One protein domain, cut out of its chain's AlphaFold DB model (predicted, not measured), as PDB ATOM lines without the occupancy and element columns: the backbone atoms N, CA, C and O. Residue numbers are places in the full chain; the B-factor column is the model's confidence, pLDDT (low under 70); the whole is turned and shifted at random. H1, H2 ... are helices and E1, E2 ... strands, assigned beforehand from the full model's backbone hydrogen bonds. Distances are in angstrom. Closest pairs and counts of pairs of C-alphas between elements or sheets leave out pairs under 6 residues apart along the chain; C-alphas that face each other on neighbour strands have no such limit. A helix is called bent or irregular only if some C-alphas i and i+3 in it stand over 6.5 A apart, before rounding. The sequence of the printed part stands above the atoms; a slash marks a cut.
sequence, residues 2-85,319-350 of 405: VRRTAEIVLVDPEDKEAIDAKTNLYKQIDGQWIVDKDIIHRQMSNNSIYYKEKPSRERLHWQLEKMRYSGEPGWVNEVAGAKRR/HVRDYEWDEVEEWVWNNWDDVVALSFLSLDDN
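This is residues 2 to 85 and 319 to 350 of the 405 residues of an uncharacterized protein of Senegalia massiliensis (UniProt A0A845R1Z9). A small three-stranded parallel sheet (E1, E4, E5) has H1 packed over one face, and beyond its edge strand E5 lies a second group of H3, H5 and the lone strand E6. The hairpin of E2 and E3 lies at one end of the whole and H4 at the other. The 116 printed residues run E1 H1 E2 E3 H2 E4 H3 E5 H4 H5 E6, five named helices and six named strands, of mixed class; the large sheet's order is E1 E4 E5. The whole is compact, with a radius of gyration of the C-alphas of 15.3 A, and spans 44 by 32 by 31 A.

Begin at the inner strand E4, residues 45 to 51. On one side is the edge strand E1, residues 7 to 11, parallel at 32 degrees, with N 11 and O 48 2.8 A apart. On the other side is E5, residues 74 to 77, parallel at 37 degrees, with N 49 and O 74 2.8 A apart. E4, H3 (residues 57 to 70) and E5 form a strand-helix-strand unit, two parallel neighbour strands with a helix between, whose crossover is right-handed. H1, residues 16 to 22, is on the sheet at a height of 9.4 A and runs along the strands, at 19 degrees to E1 on the local plane. H1 only just touches H2, residues 40 to 44, with 3 pairs of C-alphas within 8 A, closest Lys 22 and Arg 42 at 6.7 A. H2, H3 and H4, residues 78 to 84, only graze the sheet. H5, residues 322 to 338, is not on it. With residues 329 to 333 alone H5 touches H3, at a steep tilt of 52 degrees, opposite ways; the closest C-alphas are His 61 and Glu 329, 6.9 A. With residues 336 to 338 alone it touches H4, closest C-alphas Ala 80 and Asp 338, 5.4 A. E6, residues 343 to 346, pairs with no named strand, but residues 319 to 320 pair parallel with its residues 345 to 346; its closest C-alpha to H3 is Ser 346, 5.6 A from Arg 68. E2, residues 26 to 29, and E3, residues 32 to 35, form an antiparallel hairpin, with N 34 and O 27 2.8 A apart. Of O i to N i+4 pairs, 2 of 3 are within hydrogen-bond range in H1, 0 of 1 in H2, beside 2 of 2 O i to N i+3 pairs, 9 of 10 in H3, 2 of 3 in H4 and 9 of 13 in H5.

Find C-alpha 7 at (171.151, 177.835, 98.353), where E1 begins. E4 runs 18.3 A, H3 20.0 A and H5 25.3 A, from C-alpha 322 at (157.382, 152.533, 99.304), with a kink of 43 degrees near residue 332. H1 and H5 are irregular: C-alphas 19 and 22 are 7.5 A apart, and 334 and 337 8.0 A. E6 ends at C-alpha 346, (162.223, 157.745, 100.433).

The two C-alphas farthest apart are those of Asp 30 and Lys 83, 48.7 A. Residues 86 to 318 are not printed; C-alphas 85 and 319 are 28.0 A apart across this cut. The links printed whole are tight. Look for low confidence, pLDDT under 70, at residues 2 to 5, 30 to 33 and 349 to 350.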
ATOM      1  N   VAL A   2     183.733 175.013 108.617       38.50
ATOM      2  CA  VAL A   2     183.478 175.398 107.219       38.50
ATOM      3  C   VAL A   2     182.019 175.062 106.918       38.50
ATOM      4  O   VAL A   2     181.678 173.897 106.728       38.50
ATOM      5  N   ARG A   3     181.131 176.062 106.930       52.12
ATOM      6  CA  ARG A   3     179.765 175.892 106.420       52.12
ATOM      7  C   ARG A   3     179.849 175.973 104.898       52.12
ATOM      8  O   ARG A   3     180.209 177.019 104.369       52.12
ATOM      9  N   ARG A   4     179.577 174.867 104.197       60.12
ATOM     10  CA  ARG A   4     179.428 174.896 102.733       60.12
ATOM     11  C   ARG A   4     178.225 175.777 102.378       60.12
ATOM     12  O   ARG A   4     177.269 175.840 103.154       60.12
ATOM     13  N   THR A   5     178.289 176.464 101.240       67.31
ATOM     14  CA  THR A   5     177.169 177.258 100.718       67.31
ATOM     15  C   THR A   5     175.909 176.393 100.635       67.31
ATOM     16  O   THR A   5     175.985 175.237 100.223       67.31
ATOM     17  N   ALA A   6     174.775 176.945 101.063       80.81
ATOM     18  CA  ALA A   6     173.468 176.305 100.998       80.81
ATOM     19  C   ALA A   6     172.487 177.290 100.357       80.81
ATOM     20  O   ALA A   6     172.175 178.323 100.953       80.81
ATOM     21  N   GLU A   7     172.039 176.983  99.145       92.19
ATOM     22  CA  GLU A   7     171.151 177.835  98.353       92.19
ATOM     23  C   GLU A   7     169.807 177.146  98.094       92.19
ATOM     24  O   GLU A   7     169.696 175.918  98.094       92.19
ATOM     25  N   ILE A   8     168.777 177.953  97.852       93.69
ATOM     26  CA  ILE A   8     167.507 177.495  97.289       93.69
ATOM     27  C   ILE A   8     167.213 178.296  96.030       93.69
ATOM     28  O   ILE A   8     167.356 179.520  96.020       93.69
ATOM     29  N   VAL A   9     166.800 177.600  94.976       95.25
ATOM     30  CA  VAL A   9     166.337 178.220  93.734       95.25
ATOM     31  C   VAL A   9     164.835 178.012  93.636       95.25
ATOM     32  O   VAL A   9     164.360 176.878  93.608       95.25
ATOM     33  N   LEU A  10     164.095 179.119  93.589       96.12
ATOM     34  CA  LEU A  10     162.652 179.120  93.376       96.12
ATOM     35  C   LEU A  10     162.374 179.276  91.883       96.12
ATOM     36  O   LEU A  10     162.782 180.265  91.275       96.12
ATOM     37  N   VAL A  11     161.714 178.278  91.306       96.31
ATOM     38  CA  VAL A  11     161.529 178.129  89.861       96.31
ATOM     39  C   VAL A  11     160.069 178.367  89.492       96.31
ATOM     40  O   VAL A  11     159.166 177.919  90.200       96.31
ATOM     41  N   ASP A  12     159.828 179.067  88.385       95.81
ATOM     42  CA  ASP A  12     158.480 179.244  87.846       95.81
ATOM     43  C   ASP A  12     157.898 177.884  87.399       95.81
ATOM     44  O   ASP A  12     158.621 177.090  86.788       95.81
ATOM     45  N   PRO A  13     156.621 177.567  87.692       94.75
ATOM     46  CA  PRO A  13     156.027 176.274  87.348       94.75
ATOM     47  C   PRO A  13     156.047 175.948  85.849       94.75
ATOM     48  O   PRO A  13     156.013 174.758  85.514       94.75
ATOM     49  N   GLU A  14     156.155 176.958  84.981       94.62
ATOM     50  CA  GLU A  14     156.207 176.806  83.524       94.62
ATOM     51  C   GLU A  14     157.640 176.727  82.961       94.62
ATOM     52  O   GLU A  14     157.828 176.364  81.793       94.62
ATOM     53  N   ASP A  15     158.670 177.012  83.768       95.94
ATOM     54  CA  ASP A  15     160.075 176.958  83.345       95.94
ATOM     55  C   ASP A  15     160.628 175.527  83.410       95.94
ATOM     56  O   ASP A  15     161.320 175.109  84.345       95.94
ATOM     57  N   LYS A  16     160.303 174.751  82.373       92.44
ATOM     58  CA  LYS A  16     160.738 173.354  82.236       92.44
ATOM     59  C   LYS A  16     162.259 173.199  82.255       92.44
ATOM     60  O   LYS A  16     162.746 172.201  82.774       92.44
ATOM     61  N   GLU A  17     163.006 174.163  81.717       92.94
ATOM     62  CA  GLU A  17     164.469 174.083  81.667       92.94
ATOM     63  C   GLU A  17     165.069 174.160  83.072       92.94
ATOM     64  O   GLU A  17     165.910 173.334  83.436       92.94
ATOM     65  N   ALA A  18     164.603 175.108  83.886       92.81
ATOM     66  CA  ALA A  18     165.052 175.249  85.265       92.81
ATOM     67  C   ALA A  18     164.576 174.089  86.160       92.81
ATOM     68  O   ALA A  18     165.325 173.639  87.034       92.81
ATOM     69  N   ILE A  19     163.369 173.567  85.921       92.12
ATOM     70  CA  ILE A  19     162.836 172.388  86.617       92.12
ATOM     71  C   ILE A  19     163.702 171.148  86.354       92.12
ATOM     72  O   ILE A  19     164.076 170.450  87.296       92.12
ATOM     73  N   ASP A  20     164.067 170.901  85.095       90.44
ATOM     74  CA  ASP A  20     164.854 169.729  84.699       90.44
ATOM     75  C   ASP A  20     166.374 169.935  84.831       90.44
ATOM     76  O   ASP A  20     167.166 169.044  84.503       90.44
ATOM     77  N   ALA A  21     166.814 171.086  85.354       90.50
ATOM     78  CA  ALA A  21     168.223 171.468  85.413       90.50
ATOM     79  C   ALA A  21     169.104 170.478  86.195       90.50
ATOM     80  O   ALA A  21     170.315 170.421  85.958       90.50
ATOM     81  N   LYS A  22     168.526 169.692  87.111       88.31
ATOM     82  CA  LYS A  22     169.250 168.706  87.931       88.31
ATOM     83  C   LYS A  22     168.925 167.248  87.590       88.31
ATOM     84  O   LYS A  22     169.604 166.356  88.085       88.31
ATOM     85  N   THR A  23     167.993 166.989  86.670       82.19
ATOM     86  CA  THR A  23     167.527 165.633  86.319       82.19
ATOM     87  C   THR A  23     168.654 164.696  85.867       82.19
ATOM     88  O   THR A  23     168.594 163.496  86.104       82.19
ATOM     89  N   ASN A  24     169.702 165.234  85.237       80.69
ATOM     90  CA  ASN A  24     170.825 164.463  84.692       80.69
ATOM     91  C   ASN A  24     172.127 164.608  85.498       80.69
ATOM     92  O   ASN A  24     173.193 164.259  84.989       80.69
ATOM     93  N   LEU A  25     172.057 165.150  86.720       81.81
ATOM     94  CA  LEU A  25     173.224 165.404  87.571       81.81
ATOM     95  C   LEU A  25     173.943 164.105  87.959       81.81
ATOM     96  O   LEU A  25     175.172 164.039  87.924       81.81
ATOM     97  N   TYR A  26     173.162 163.069  88.263       78.12
ATOM     98  CA  TYR A  26     173.632 161.722  88.560       78.12
ATOM     99  C   TYR A  26     173.039 160.757  87.532       78.12
ATOM    100  O   TYR A  26     171.822 160.675  87.378       78.12
ATOM    101  N   LYS A  27     173.892 160.028  86.812       76.19
ATOM    102  CA  LYS A  27     173.487 159.028  85.817       76.19
ATOM    103  C   LYS A  27     173.953 157.661  86.278       76.19
ATOM    104  O   LYS A  27     175.130 157.489  86.584       76.19
ATOM    105  N   GLN A  28     173.058 156.684  86.300       70.31
ATOM    106  CA  GLN A  28     173.445 155.307  86.572       70.31
ATOM    107  C   GLN A  28     173.931 154.653  85.272       70.31
ATOM    108  O   GLN A  28     173.161 154.496  84.326       70.31
ATOM    109  N   ILE A  29     175.214 154.301  85.210       73.50
ATOM    110  CA  ILE A  29     175.839 153.601  84.080       73.50
ATOM    111  C   ILE A  29     176.501 152.345  84.650       73.50
ATOM    112  O   ILE A  29     177.293 152.437  85.583       73.50
ATOM    113  N   ASP A  30     176.122 151.169  84.143       68.50
ATOM    114  CA  ASP A  30     176.630 149.861  84.594       68.50
ATOM    115  C   ASP A  30     176.523 149.626  86.117       68.50
ATOM    116  O   ASP A  30     177.392 149.030  86.749       68.50
ATOM    117  N   GLY A  31     175.441 150.121  86.728       66.44
ATOM    118  CA  GLY A  31     175.198 150.009  88.170       66.44
ATOM    119  C   GLY A  31     175.986 151.000  89.035       66.44
ATOM    120  O   GLY A  31     175.759 151.042  90.242       66.44
ATOM    121  N   GLN A  32     176.849 151.832  88.444       65.31
ATOM    122  CA  GLN A  32     177.575 152.897  89.138       65.31
ATOM    123  C   GLN A  32     176.932 154.262  88.890       65.31
ATOM    124  O   GLN A  32     176.545 154.596  87.770       65.31
ATOM    125  N   TRP A  33     176.841 155.076  89.940       69.19
ATOM    126  CA  TRP A  33     176.410 156.466  89.829       69.19
ATOM    127  C   TRP A  33     177.568 157.330  89.330       69.19
ATOM    128  O   TRP A  33     178.568 157.516  90.023       69.19
ATOM    129  N   ILE A  34     177.427 157.868  88.123       76.38
ATOM    130  CA  ILE A  34     178.384 158.781  87.503       76.38
ATOM    131  C   ILE A  34     177.822 160.198  87.576       76.38
ATOM    132  O   ILE A  34     176.708 160.466  87.124       76.38
ATOM    133  N   VAL A  35     178.612 161.108  88.143       80.94
ATOM    134  CA  VAL A  35     178.271 162.530  88.231       80.94
ATOM    135  C   VAL A  35     178.644 163.234  86.934       80.94
ATOM    136  O   VAL A  35     179.765 163.090  86.436       80.94
ATOM    137  N   ASP A  36     177.724 164.032  86.408       84.25
ATOM    138  CA  ASP A  36     177.979 164.866  85.242       84.25
ATOM    139  C   ASP A  36     178.790 166.111  85.642       84.25
ATOM    140  O   ASP A  36     178.294 167.024  86.310       84.25
ATOM    141  N   LYS A  37     180.072 166.136  85.258       86.56
ATOM    142  CA  LYS A  37     181.015 167.196  85.650       86.56
ATOM    143  C   LYS A  37     180.667 168.563  85.064       86.56
ATOM    144  O   LYS A  37     181.057 169.565  85.660       86.56
ATOM    145  N   ASP A  38     179.921 168.621  83.965       87.75
ATOM    146  CA  ASP A  38     179.560 169.892  83.329       87.75
ATOM    147  C   ASP A  38     178.471 170.624  84.128       87.75
ATOM    148  O   ASP A  38     178.415 171.856  84.140       87.75
ATOM    149  N   ILE A  39     177.639 169.878  84.861       87.88
ATOM    150  CA  ILE A  39     176.528 170.417  85.659       87.88
ATOM    151  C   ILE A  39     176.661 170.164  87.167       87.88
ATOM    152  O   ILE A  39     175.776 170.563  87.921       87.88
ATOM    153  N   ILE A  40     177.775 169.585  87.629       86.94
ATOM    154  CA  ILE A  40     178.017 169.256  89.048       86.94
ATOM    155  C   ILE A  40     177.842 170.451  89.991       86.94
ATOM    156  O   ILE A  40     177.380 170.299  91.118       86.94
ATOM    157  N   HIS A  41     178.154 171.662  89.523       86.06
ATOM    158  CA  HIS A  41     177.989 172.898  90.289       86.06
ATOM    159  C   HIS A  41     176.528 173.162  90.706       86.06
ATOM    160  O   HIS A  41     176.296 173.863  91.685       86.06
ATOM    161  N   ARG A  42     175.536 172.565  90.026       89.62
ATOM    162  CA  ARG A  42     174.107 172.687  90.367       89.62
ATOM    163  C   ARG A  42     173.719 171.952  91.653       89.62
ATOM    164  O   ARG A  42     172.621 172.158  92.154       89.62
ATOM    165  N   GLN A  43     174.600 171.126  92.222       85.62
ATOM    166  CA  GLN A  43     174.370 170.486  93.526       85.62
ATOM    167  C   GLN A  43     174.367 171.480  94.704       85.62
ATOM    168  O   GLN A  43     173.979 171.117  95.808       85.62
ATOM    169  N   MET A  44     174.827 172.718  94.485       86.25
ATOM    170  CA  MET A  44     174.951 173.743  95.529       86.25
ATOM    171  C   MET A  44     173.603 174.319  95.986       86.25
ATOM    172  O   MET A  44     173.538 174.951  97.044       86.25
ATOM    173  N   SER A  45     172.532 174.073  95.225       90.06
ATOM    174  CA  SER A  45     171.177 174.490  95.563       90.06
ATOM    175  C   SER A  45     170.193 173.328  95.598       90.06
ATOM    176  O   SER A  45     170.284 172.374  94.819       90.06
ATOM    177  N   ASN A  46     169.181 173.464  96.450       90.25
ATOM    178  CA  ASN A  46     167.940 172.708  96.325       90.25
ATOM    179  C   ASN A  46     166.969 173.500  95.445       90.25
ATOM    180  O   ASN A  46     166.754 174.691  95.676       90.25
ATOM    181  N   ASN A  47     166.382 172.861  94.436       93.31
ATOM    182  CA  ASN A  47     165.444 173.531  93.537       93.31
ATOM    183  C   ASN A  47     164.012 173.272  94.004       93.31
ATOM    184  O   ASN A  47     163.668 172.160  94.410       93.31
ATOM    185  N   SER A  48     163.167 174.298  93.974       95.81
ATOM    186  CA  SER A  48     161.759 174.183  94.350       95.81
ATOM    187  C   SER A  48     160.862 174.976  93.413       95.81
ATOM    188  O   SER A  48     161.165 176.115  93.068       95.81
ATOM    189  N   ILE A  49     159.740 174.384  93.010       97.00
ATOM    190  CA  ILE A  49     158.739 175.044  92.171       97.00
ATOM    191  C   ILE A  49     157.931 176.024  93.028       97.00
ATOM    192  O   ILE A  49     157.424 175.658  94.089       97.00
ATOM    193  N   TYR A  50     157.805 177.268  92.572       97.50
ATOM    194  CA  TYR A  50     157.076 178.334  93.258       97.50
ATOM    195  C   TYR A  50     155.641 178.444  92.730       97.50
ATOM    196  O   TYR A  50     155.374 179.110  91.728       97.50
ATOM    197  N   TYR A  51     154.703 177.783  93.404       97.50
ATOM    198  CA  TYR A  51     153.300 177.740  93.002       97.50
ATOM    199  C   TYR A  51     152.532 178.972  93.476       97.50
ATOM    200  O   TYR A  51     152.429 179.214  94.675       97.50
ATOM    201  N   LYS A  52     151.933 179.703  92.530       96.00
ATOM    202  CA  LYS A  52     151.000 180.824  92.780       96.00
ATOM    203  C   LYS A  52     149.525 180.413  92.706       96.00
ATOM    204  O   LYS A  52     148.631 181.227  92.899       96.00
ATOM    205  N   GLU A  53     149.278 179.146  92.399       95.81
ATOM    206  CA  GLU A  53     147.971 178.499  92.407       95.81
ATOM    207  C   GLU A  53     148.159 177.006  92.685       95.81
ATOM    208  O   GLU A  53     149.266 176.476  92.561       95.81
ATOM    209  N   LYS A  54     147.086 176.318  93.085       96.56
ATOM    210  CA  LYS A  54     147.138 174.873  93.321       96.56
ATOM    211  C   LYS A  54     147.470 174.143  92.008       96.56
ATOM    212  O   LYS A  54     146.760 174.359  91.025       96.56
ATOM    213  N   PRO A  55     148.504 173.280  91.967       96.56
ATOM    214  CA  PRO A  55     148.819 172.506  90.775       96.56
ATOM    215  C   PRO A  55     147.673 171.558  90.421       96.56
ATOM    216  O   PRO A  55     146.866 171.172  91.271       96.56
ATOM    217  N   SER A  56     147.626 171.126  89.160       97.62
ATOM    218  CA  SER A  56     146.752 170.017  88.777       97.62
ATOM    219  C   SER A  56     147.146 168.737  89.520       97.62
ATOM    220  O   SER A  56     148.295 168.575  89.945       97.62
ATOM    221  N   ARG A  57     146.206 167.792  89.644       97.56
ATOM    222  CA  ARG A  57     146.486 166.497  90.279       97.56
ATOM    223  C   ARG A  57     147.627 165.762  89.574       97.56
ATOM    224  O   ARG A  57     148.533 165.273  90.228       97.56
ATOM    225  N   GLU A  58     147.627 165.789  88.244       97.88
ATOM    226  CA  GLU A  58     148.691 165.222  87.405       97.88
ATOM    227  C   GLU A  58     150.059 165.859  87.690       97.88
ATOM    228  O   GLU A  58     151.073 165.164  87.745       97.88
ATOM    229  N   ARG A  59     150.099 167.181  87.903       96.12
ATOM    230  CA  ARG A  59     151.334 167.904  88.213       96.12
ATOM    231  C   ARG A  59     151.854 167.574  89.610       96.12
ATOM    232  O   ARG A  59     153.062 167.405  89.754       96.12
ATOM    233  N   LEU A  60     150.970 167.477  90.605       96.50
ATOM    234  CA  LEU A  60     151.346 167.059  91.957       96.50
ATOM    235  C   LEU A  60     151.878 165.620  91.961       96.50
ATOM    236  O   LEU A  60     152.956 165.383  92.499       96.50
ATOM    237  N   HIS A  61     151.165 164.699  91.308       97.06
ATOM    238  CA  HIS A  61     151.573 163.301  91.165       97.06
ATOM    239  C   HIS A  61     152.977 163.188  90.560       97.06
ATOM    240  O   HIS A  61     153.882 162.636  91.182       97.06
ATOM    241  N   TRP A  62     153.203 163.828  89.404       95.25
ATOM    242  CA  TRP A  62     154.519 163.876  88.757       95.25
ATOM    243  C   TRP A  62     155.615 164.397  89.695       95.25
ATOM    244  O   TRP A  62     156.737 163.891  89.688       95.25
ATOM    245  N   GLN A  63     155.318 165.423  90.494       94.38
ATOM    246  CA  GLN A  63     156.310 166.018  91.379       94.38
ATOM    247  C   GLN A  63     156.678 165.082  92.531       94.38
ATOM    248  O   GLN A  63     157.863 164.933  92.832       94.38
ATOM    249  N   LEU A  64     155.693 164.426  93.146       94.69
ATOM    250  CA  LEU A  64     155.935 163.435  94.194       94.69
ATOM    251  C   LEU A  64     156.697 162.225  93.652       94.69
ATOM    252  O   LEU A  64     157.649 161.783  94.291       94.69
ATOM    253  N   GLU A  65     156.370 161.757  92.443       92.44
ATOM    254  CA  GLU A  65     157.151 160.719  91.767       92.44
ATOM    255  C   GLU A  65     158.613 161.143  91.578       92.44
ATOM    256  O   GLU A  65     159.516 160.345  91.809       92.44
ATOM    257  N   LYS A  66     158.884 162.398  91.199       89.88
ATOM    258  CA  LYS A  66     160.265 162.903  91.101       89.88
ATOM    259  C   LYS A  66     160.951 162.943  92.463       89.88
ATOM    260  O   LYS A  66     162.043 162.395  92.607       89.88
ATOM    261  N   MET A  67     160.300 163.518  93.470       89.50
ATOM    262  CA  MET A  67     160.847 163.610  94.824       89.50
ATOM    263  C   MET A  67     161.111 162.237  95.452       89.50
ATOM    264  O   MET A  67     162.081 162.102  96.191       89.50
ATOM    265  N   ARG A  68     160.330 161.206  95.113       88.56
ATOM    266  CA  ARG A  68     160.588 159.823  95.538       88.56
ATOM    267  C   ARG A  68     161.982 159.334  95.151       88.56
ATOM    268  O   ARG A  68     162.620 158.666  95.954       88.56
ATOM    269  N   TYR A  69     162.470 159.682  93.958       82.62
ATOM    270  CA  TYR A  69     163.765 159.198  93.464       82.62
ATOM    271  C   TYR A  69     164.923 160.169  93.708       82.62
ATOM    272  O   TYR A  69     166.037 159.727  93.977       82.62
ATOM    273  N   SER A  70     164.692 161.479  93.590       80.75
ATOM    274  CA  SER A  70     165.756 162.494  93.679       80.75
ATOM    275  C   SER A  70     165.652 163.424  94.888       80.75
ATOM    276  O   SER A  70     166.565 164.211  95.115       80.75
ATOM    277  N   GLY A  71     164.553 163.389  95.648       82.12
ATOM    278  CA  GLY A  71     164.257 164.372  96.702       82.12
ATOM    279  C   GLY A  71     163.924 165.778  96.176       82.12
ATOM    280  O   GLY A  71     163.673 166.694  96.957       82.12
ATOM    281  N   GLU A  72     163.909 165.963  94.853       84.69
ATOM    282  CA  GLU A  72     163.751 167.252  94.178       84.69
ATOM    283  C   GLU A  72     163.039 167.115  92.813       84.69
ATOM    284  O   GLU A  72     163.087 166.030  92.228       84.69
ATOM    285  N   PRO A  73     162.421 168.185  92.270       90.94
ATOM    286  CA  PRO A  73     162.267 169.512  92.870       90.94
ATOM    287  C   PRO A  73     161.224 169.526  93.994       90.94
ATOM    288  O   PRO A  73     160.147 168.947  93.864       90.94
ATOM    289  N   GLY A  74     161.527 170.240  95.080       94.00
ATOM    290  CA  GLY A  74     160.547 170.557  96.125       94.00
ATOM    291  C   GLY A  74     159.526 171.593  95.651       94.00
ATOM    292  O   GLY A  74     159.507 171.978  94.477       94.00
ATOM    293  N   TRP A  75     158.688 172.101  96.548       96.50
ATOM    294  CA  TRP A  75     157.800 173.215  96.218       96.50
ATOM    295  C   TRP A  75     157.698 174.250  97.330       96.50
ATOM    296  O   TRP A  75     157.970 173.983  98.500       96.50
ATOM    297  N   VAL A  76     157.252 175.438  96.930       97.81
ATOM    298  CA  VAL A  76     156.797 176.508  97.811       97.81
ATOM    299  C   VAL A  76     155.440 176.978  97.298       97.81
ATOM    300  O   VAL A  76     155.316 177.411  96.155       97.81
ATOM    301  N   ASN A  77     154.421 176.868  98.140       97.88
ATOM    302  CA  ASN A  77     153.059 177.311  97.883       97.88
ATOM    303  C   ASN A  77     152.899 178.763  98.351       97.88
ATOM    304  O   ASN A  77     152.718 179.042  99.540       97.88
ATOM    305  N   GLU A  78     152.972 179.692  97.403       97.06
ATOM    306  CA  GLU A  78     152.805 181.119  97.658       97.06
ATOM    307  C   GLU A  78     151.404 181.441  98.165       97.06
ATOM    308  O   GLU A  78     151.286 182.278  99.048       97.06
ATOM    309  N   VAL A  79     150.361 180.729  97.726       96.31
ATOM    310  CA  VAL A  79     148.982 180.995  98.167       96.31
ATOM    311  C   VAL A  79     148.837 180.771  99.674       96.31
ATOM    312  O   VAL A  79     148.285 181.615 100.382       96.31
ATOM    313  N   ALA A  80     149.366 179.656 100.188       97.31
ATOM    314  CA  ALA A  80     149.382 179.380 101.626       97.31
ATOM    315  C   ALA A  80     150.331 180.331 102.375       97.31
ATOM    316  O   ALA A  80     150.000 180.831 103.454       97.31
ATOM    317  N   GLY A  81     151.496 180.628 101.792       97.50
ATOM    318  CA  GLY A  81     152.467 181.564 102.355       97.50
ATOM    319  C   GLY A  81     151.936 182.999 102.473       97.50
ATOM    320  O   GLY A  81     152.124 183.642 103.504       97.50
ATOM    321  N   ALA A  82     151.197 183.481 101.476       96.50
ATOM    322  CA  ALA A  82     150.644 184.830 101.401       96.50
ATOM    323  C   ALA A  82     149.517 185.071 102.414       96.50
ATOM    324  O   ALA A  82     149.382 186.188 102.917       96.50
ATOM    325  N   LYS A  83     148.764 184.025 102.795       96.25
ATOM    326  CA  LYS A  83     147.809 184.086 103.923       96.25
ATOM    327  C   LYS A  83     148.504 184.451 105.241       96.25
ATOM    328  O   LYS A  83     147.898 185.091 106.094       96.25
ATOM    329  N   ARG A  84     149.764 184.032 105.404       96.06
ATOM    330  CA  ARG A  84     150.591 184.273 106.599       96.06
ATOM    331  C   ARG A  84     151.405 185.558 106.470       96.06
ATOM    332  O   ARG A  84     151.518 186.322 107.423       96.06
ATOM    333  N   ARG A  85     151.950 185.819 105.281       96.56
ATOM    334  CA  ARG A  85     152.748 187.001 104.954       96.56
ATOM    335  C   ARG A  85     152.393 187.527 103.557       96.56
ATOM    336  O   ARG A  85     152.966 187.053 102.580       96.56
ATOM    337  N   HIS A 319     159.744 161.295 105.799       95.81
ATOM    338  CA  HIS A 319     160.285 160.014 105.361       95.81
ATOM    339  C   HIS A 319     159.131 159.099 104.957       95.81
ATOM    340  O   HIS A 319     158.230 158.874 105.768       95.81
ATOM    341  N   VAL A 320     159.153 158.594 103.724       96.44
ATOM    342  CA  VAL A 320     158.026 157.869 103.116       96.44
ATOM    343  C   VAL A 320     158.469 156.473 102.703       96.44
ATOM    344  O   VAL A 320     159.401 156.342 101.909       96.44
ATOM    345  N   ARG A 321     157.827 155.423 103.223       95.00
ATOM    346  CA  ARG A 321     158.065 154.055 102.738       95.00
ATOM    347  C   ARG A 321     157.378 153.843 101.395       95.00
ATOM    348  O   ARG A 321     156.406 154.515 101.057       95.00
ATOM    349  N   ASP A 322     157.842 152.839 100.662       93.62
ATOM    350  CA  ASP A 322     157.382 152.533  99.304       93.62
ATOM    351  C   ASP A 322     155.850 152.427  99.161       93.62
ATOM    352  O   ASP A 322     155.273 152.917  98.195       93.62
ATOM    353  N   TYR A 323     155.184 151.844 100.160       95.44
ATOM    354  CA  TYR A 323     153.735 151.630 100.168       95.44
ATOM    355  C   TYR A 323     152.916 152.823 100.698       95.44
ATOM    356  O   TYR A 323     151.690 152.750 100.699       95.44
ATOM    357  N   GLU A 324     153.558 153.898 101.170       97.38
ATOM    358  CA  GLU A 324     152.892 155.062 101.787       97.38
ATOM    359  C   GLU A 324     152.678 156.225 100.798       97.38
ATOM    360  O   GLU A 324     151.948 157.168 101.103       97.38
ATOM    361  N   TRP A 325     153.290 156.182  99.608       96.75
ATOM    362  CA  TRP A 325     153.298 157.305  98.657       96.75
ATOM    363  C   TRP A 325     151.907 157.739  98.179       96.75
ATOM    364  O   TRP A 325     151.647 158.941  98.109       96.75
ATOM    365  N   ASP A 326     151.007 156.793  97.903       97.69
ATOM    366  CA  ASP A 326     149.642 157.106  97.458       97.69
ATOM    367  C   ASP A 326     148.851 157.852  98.550       97.69
ATOM    368  O   ASP A 326     148.118 158.803  98.270       97.69
ATOM    369  N   GLU A 327     149.029 157.451  99.813       98.38
ATOM    370  CA  GLU A 327     148.381 158.095 100.960       98.38
ATOM    371  C   GLU A 327     148.957 159.495 101.204       98.38
ATOM    372  O   GLU A 327     148.209 160.441 101.458       98.38
ATOM    373  N   VAL A 328     150.278 159.653 101.059       98.38
ATOM    374  CA  VAL A 328     150.963 160.950 101.140       98.38
ATOM    375  C   VAL A 328     150.455 161.912 100.069       98.38
ATOM    376  O   VAL A 328     150.151 163.064 100.384       98.38
ATOM    377  N   GLU A 329     150.328 161.465  98.817       98.25
ATOM    378  CA  GLU A 329     149.784 162.302  97.743       98.25
ATOM    379  C   GLU A 329     148.362 162.766  98.061       98.25
ATOM    380  O   GLU A 329     148.046 163.952  97.921       98.25
ATOM    381  N   GLU A 330     147.505 161.846  98.505       98.62
ATOM    382  CA  GLU A 330     146.123 162.162  98.846       98.62
ATOM    383  C   GLU A 330     146.043 163.144 100.020       98.62
ATOM    384  O   GLU A 330     145.274 164.112  99.977       98.62
ATOM    385  N   TRP A 331     146.885 162.961 101.036       98.69
ATOM    386  CA  TRP A 331     146.981 163.881 102.162       98.69
ATOM    387  C   TRP A 331     147.392 165.286 101.711       98.69
ATOM    388  O   TRP A 331     146.726 166.266 102.061       98.69
ATOM    389  N   VAL A 332     148.446 165.400 100.895       98.25
ATOM    390  CA  VAL A 332     148.934 166.693 100.385       98.25
ATOM    391  C   VAL A 332     147.869 167.365  99.529       98.25
ATOM    392  O   VAL A 332     147.632 168.566  99.670       98.25
ATOM    393  N   TRP A 333     147.182 166.610  98.673       98.25
ATOM    394  CA  TRP A 333     146.107 167.150  97.849       98.25
ATOM    395  C   TRP A 333     144.970 167.735  98.688       98.25
ATOM    396  O   TRP A 333     144.475 168.825  98.373       98.25
ATOM    397  N   ASN A 334     144.573 167.041  99.754       98.31
ATOM    398  CA  ASN A 334     143.468 167.449 100.620       98.31
ATOM    399  C   ASN A 334     143.831 168.606 101.560       98.31
ATOM    400  O   ASN A 334     142.950 169.387 101.911       98.31
ATOM    401  N   ASN A 335     145.110 168.765 101.912       98.06
ATOM    402  CA  ASN A 335     145.588 169.817 102.820       98.06
ATOM    403  C   ASN A 335     146.366 170.943 102.104       98.06
ATOM    404  O   ASN A 335     146.927 171.816 102.764       98.06
ATOM    405  N   TRP A 336     146.399 170.956 100.764       97.62
ATOM    406  CA  TRP A 336     147.222 171.879  99.966       97.62
ATOM    407  C   TRP A 336     147.096 173.347 100.387       97.62
ATOM    408  O   TRP A 336     148.090 174.066 100.441       97.62
ATOM    409  N   ASP A 337     145.880 173.793 100.700       95.31
ATOM    410  CA  ASP A 337     145.581 175.203 100.954       95.31
ATOM    411  C   ASP A 337     146.261 175.760 102.216       95.31
ATOM    412  O   ASP A 337     146.393 176.983 102.332       95.31
ATOM    413  N   ASP A 338     146.713 174.888 103.120       93.44
ATOM    414  CA  ASP A 338     147.365 175.248 104.384       93.44
ATOM    415  C   ASP A 338     148.838 174.794 104.453       93.44
ATOM    416  O   ASP A 338     149.571 175.179 105.369       93.44
ATOM    417  N   VAL A 339     149.301 174.039 103.450       96.81
ATOM    418  CA  VAL A 339     150.692 173.591 103.306       96.81
ATOM    419  C   VAL A 339     151.507 174.650 102.570       96.81
ATOM    420  O   VAL A 339     151.228 174.965 101.414       96.81
ATOM    421  N   VAL A 340     152.564 175.159 103.211       97.75
ATOM    422  CA  VAL A 340     153.468 176.148 102.597       97.75
ATOM    423  C   VAL A 340     154.598 175.471 101.826       97.75
ATOM    424  O   VAL A 340     154.789 175.750 100.647       97.75
ATOM    425  N   ALA A 341     155.364 174.596 102.471       96.38
ATOM    426  CA  ALA A 341     156.450 173.858 101.835       96.38
ATOM    427  C   ALA A 341     156.729 172.582 102.629       96.38
ATOM    428  O   ALA A 341     156.818 172.638 103.859       96.38
ATOM    429  N   LEU A 342     156.893 171.465 101.921       95.81
ATOM    430  CA  LEU A 342     157.317 170.180 102.474       95.81
ATOM    431  C   LEU A 342     158.478 169.630 101.645       95.81
ATOM    432  O   LEU A 342     158.612 169.910 100.451       95.81
ATOM    433  N   SER A 343     159.303 168.817 102.290       93.25
ATOM    434  CA  SER A 343     160.308 167.986 101.640       93.25
ATOM    435  C   SER A 343     159.968 166.518 101.887       93.25
ATOM    436  O   SER A 343     159.438 166.177 102.944       93.25
ATOM    437  N   PHE A 344     160.283 165.654 100.927       94.62
ATOM    438  CA  PHE A 344     160.106 164.209 101.044       94.62
ATOM    439  C   PHE A 344     161.409 163.495 100.744       94.62
ATOM    440  O   PHE A 344     162.177 163.926  99.884       94.62
ATOM    441  N   LEU A 345     161.617 162.380 101.432       91.56
ATOM    442  CA  LEU A 345     162.708 161.459 101.167       91.56
ATOM    443  C   LEU A 345     162.181 160.028 101.272       91.56
ATOM    444  O   LEU A 345     161.463 159.707 102.222       91.56
ATOM    445  N   SER A 346     162.543 159.168 100.317       91.19
ATOM    446  CA  SER A 346     162.223 157.745 100.433       91.19
ATOM    447  C   SER A 346     162.932 157.158 101.651       91.19
ATOM    448  O   SER A 346     164.127 157.385 101.867       91.19
ATOM    449  N   LEU A 347     162.185 156.427 102.473       89.25
ATOM    450  CA  LEU A 347     162.739 155.646 103.565       89.25
ATOM    451  C   LEU A 347     163.079 154.257 103.028       89.25
ATOM    452  O   LEU A 347     162.291 153.323 103.165       89.25
ATOM    453  N   ASP A 348     164.249 154.153 102.405       75.38
ATOM    454  CA  ASP A 348     164.762 152.895 101.870       75.38
ATOM    455  C   ASP A 348     165.808 152.289 102.813       75.38
ATOM    456  O   ASP A 348     166.628 153.004 103.394       75.38
ATOM    457  N   ASP A 349     165.860 150.959 102.873       57.81
ATOM    458  CA  ASP A 349     166.907 150.197 103.574       57.81
ATOM    459  C   ASP A 349     168.209 150.091 102.751       57.81
ATOM    460  O   ASP A 349     168.985 149.147 102.900       57.81
ATOM    461  N   ASN A 350     168.456 151.020 101.821       57.91
ATOM    462  CA  ASN A 350     169.627 150.949 100.952       57.91
ATOM    463  C   ASN A 350     170.914 151.187 101.761       57.91
ATOM    464  O   ASN A 350     171.213 152.296 102.208       57.91
TER     465      ASN A 350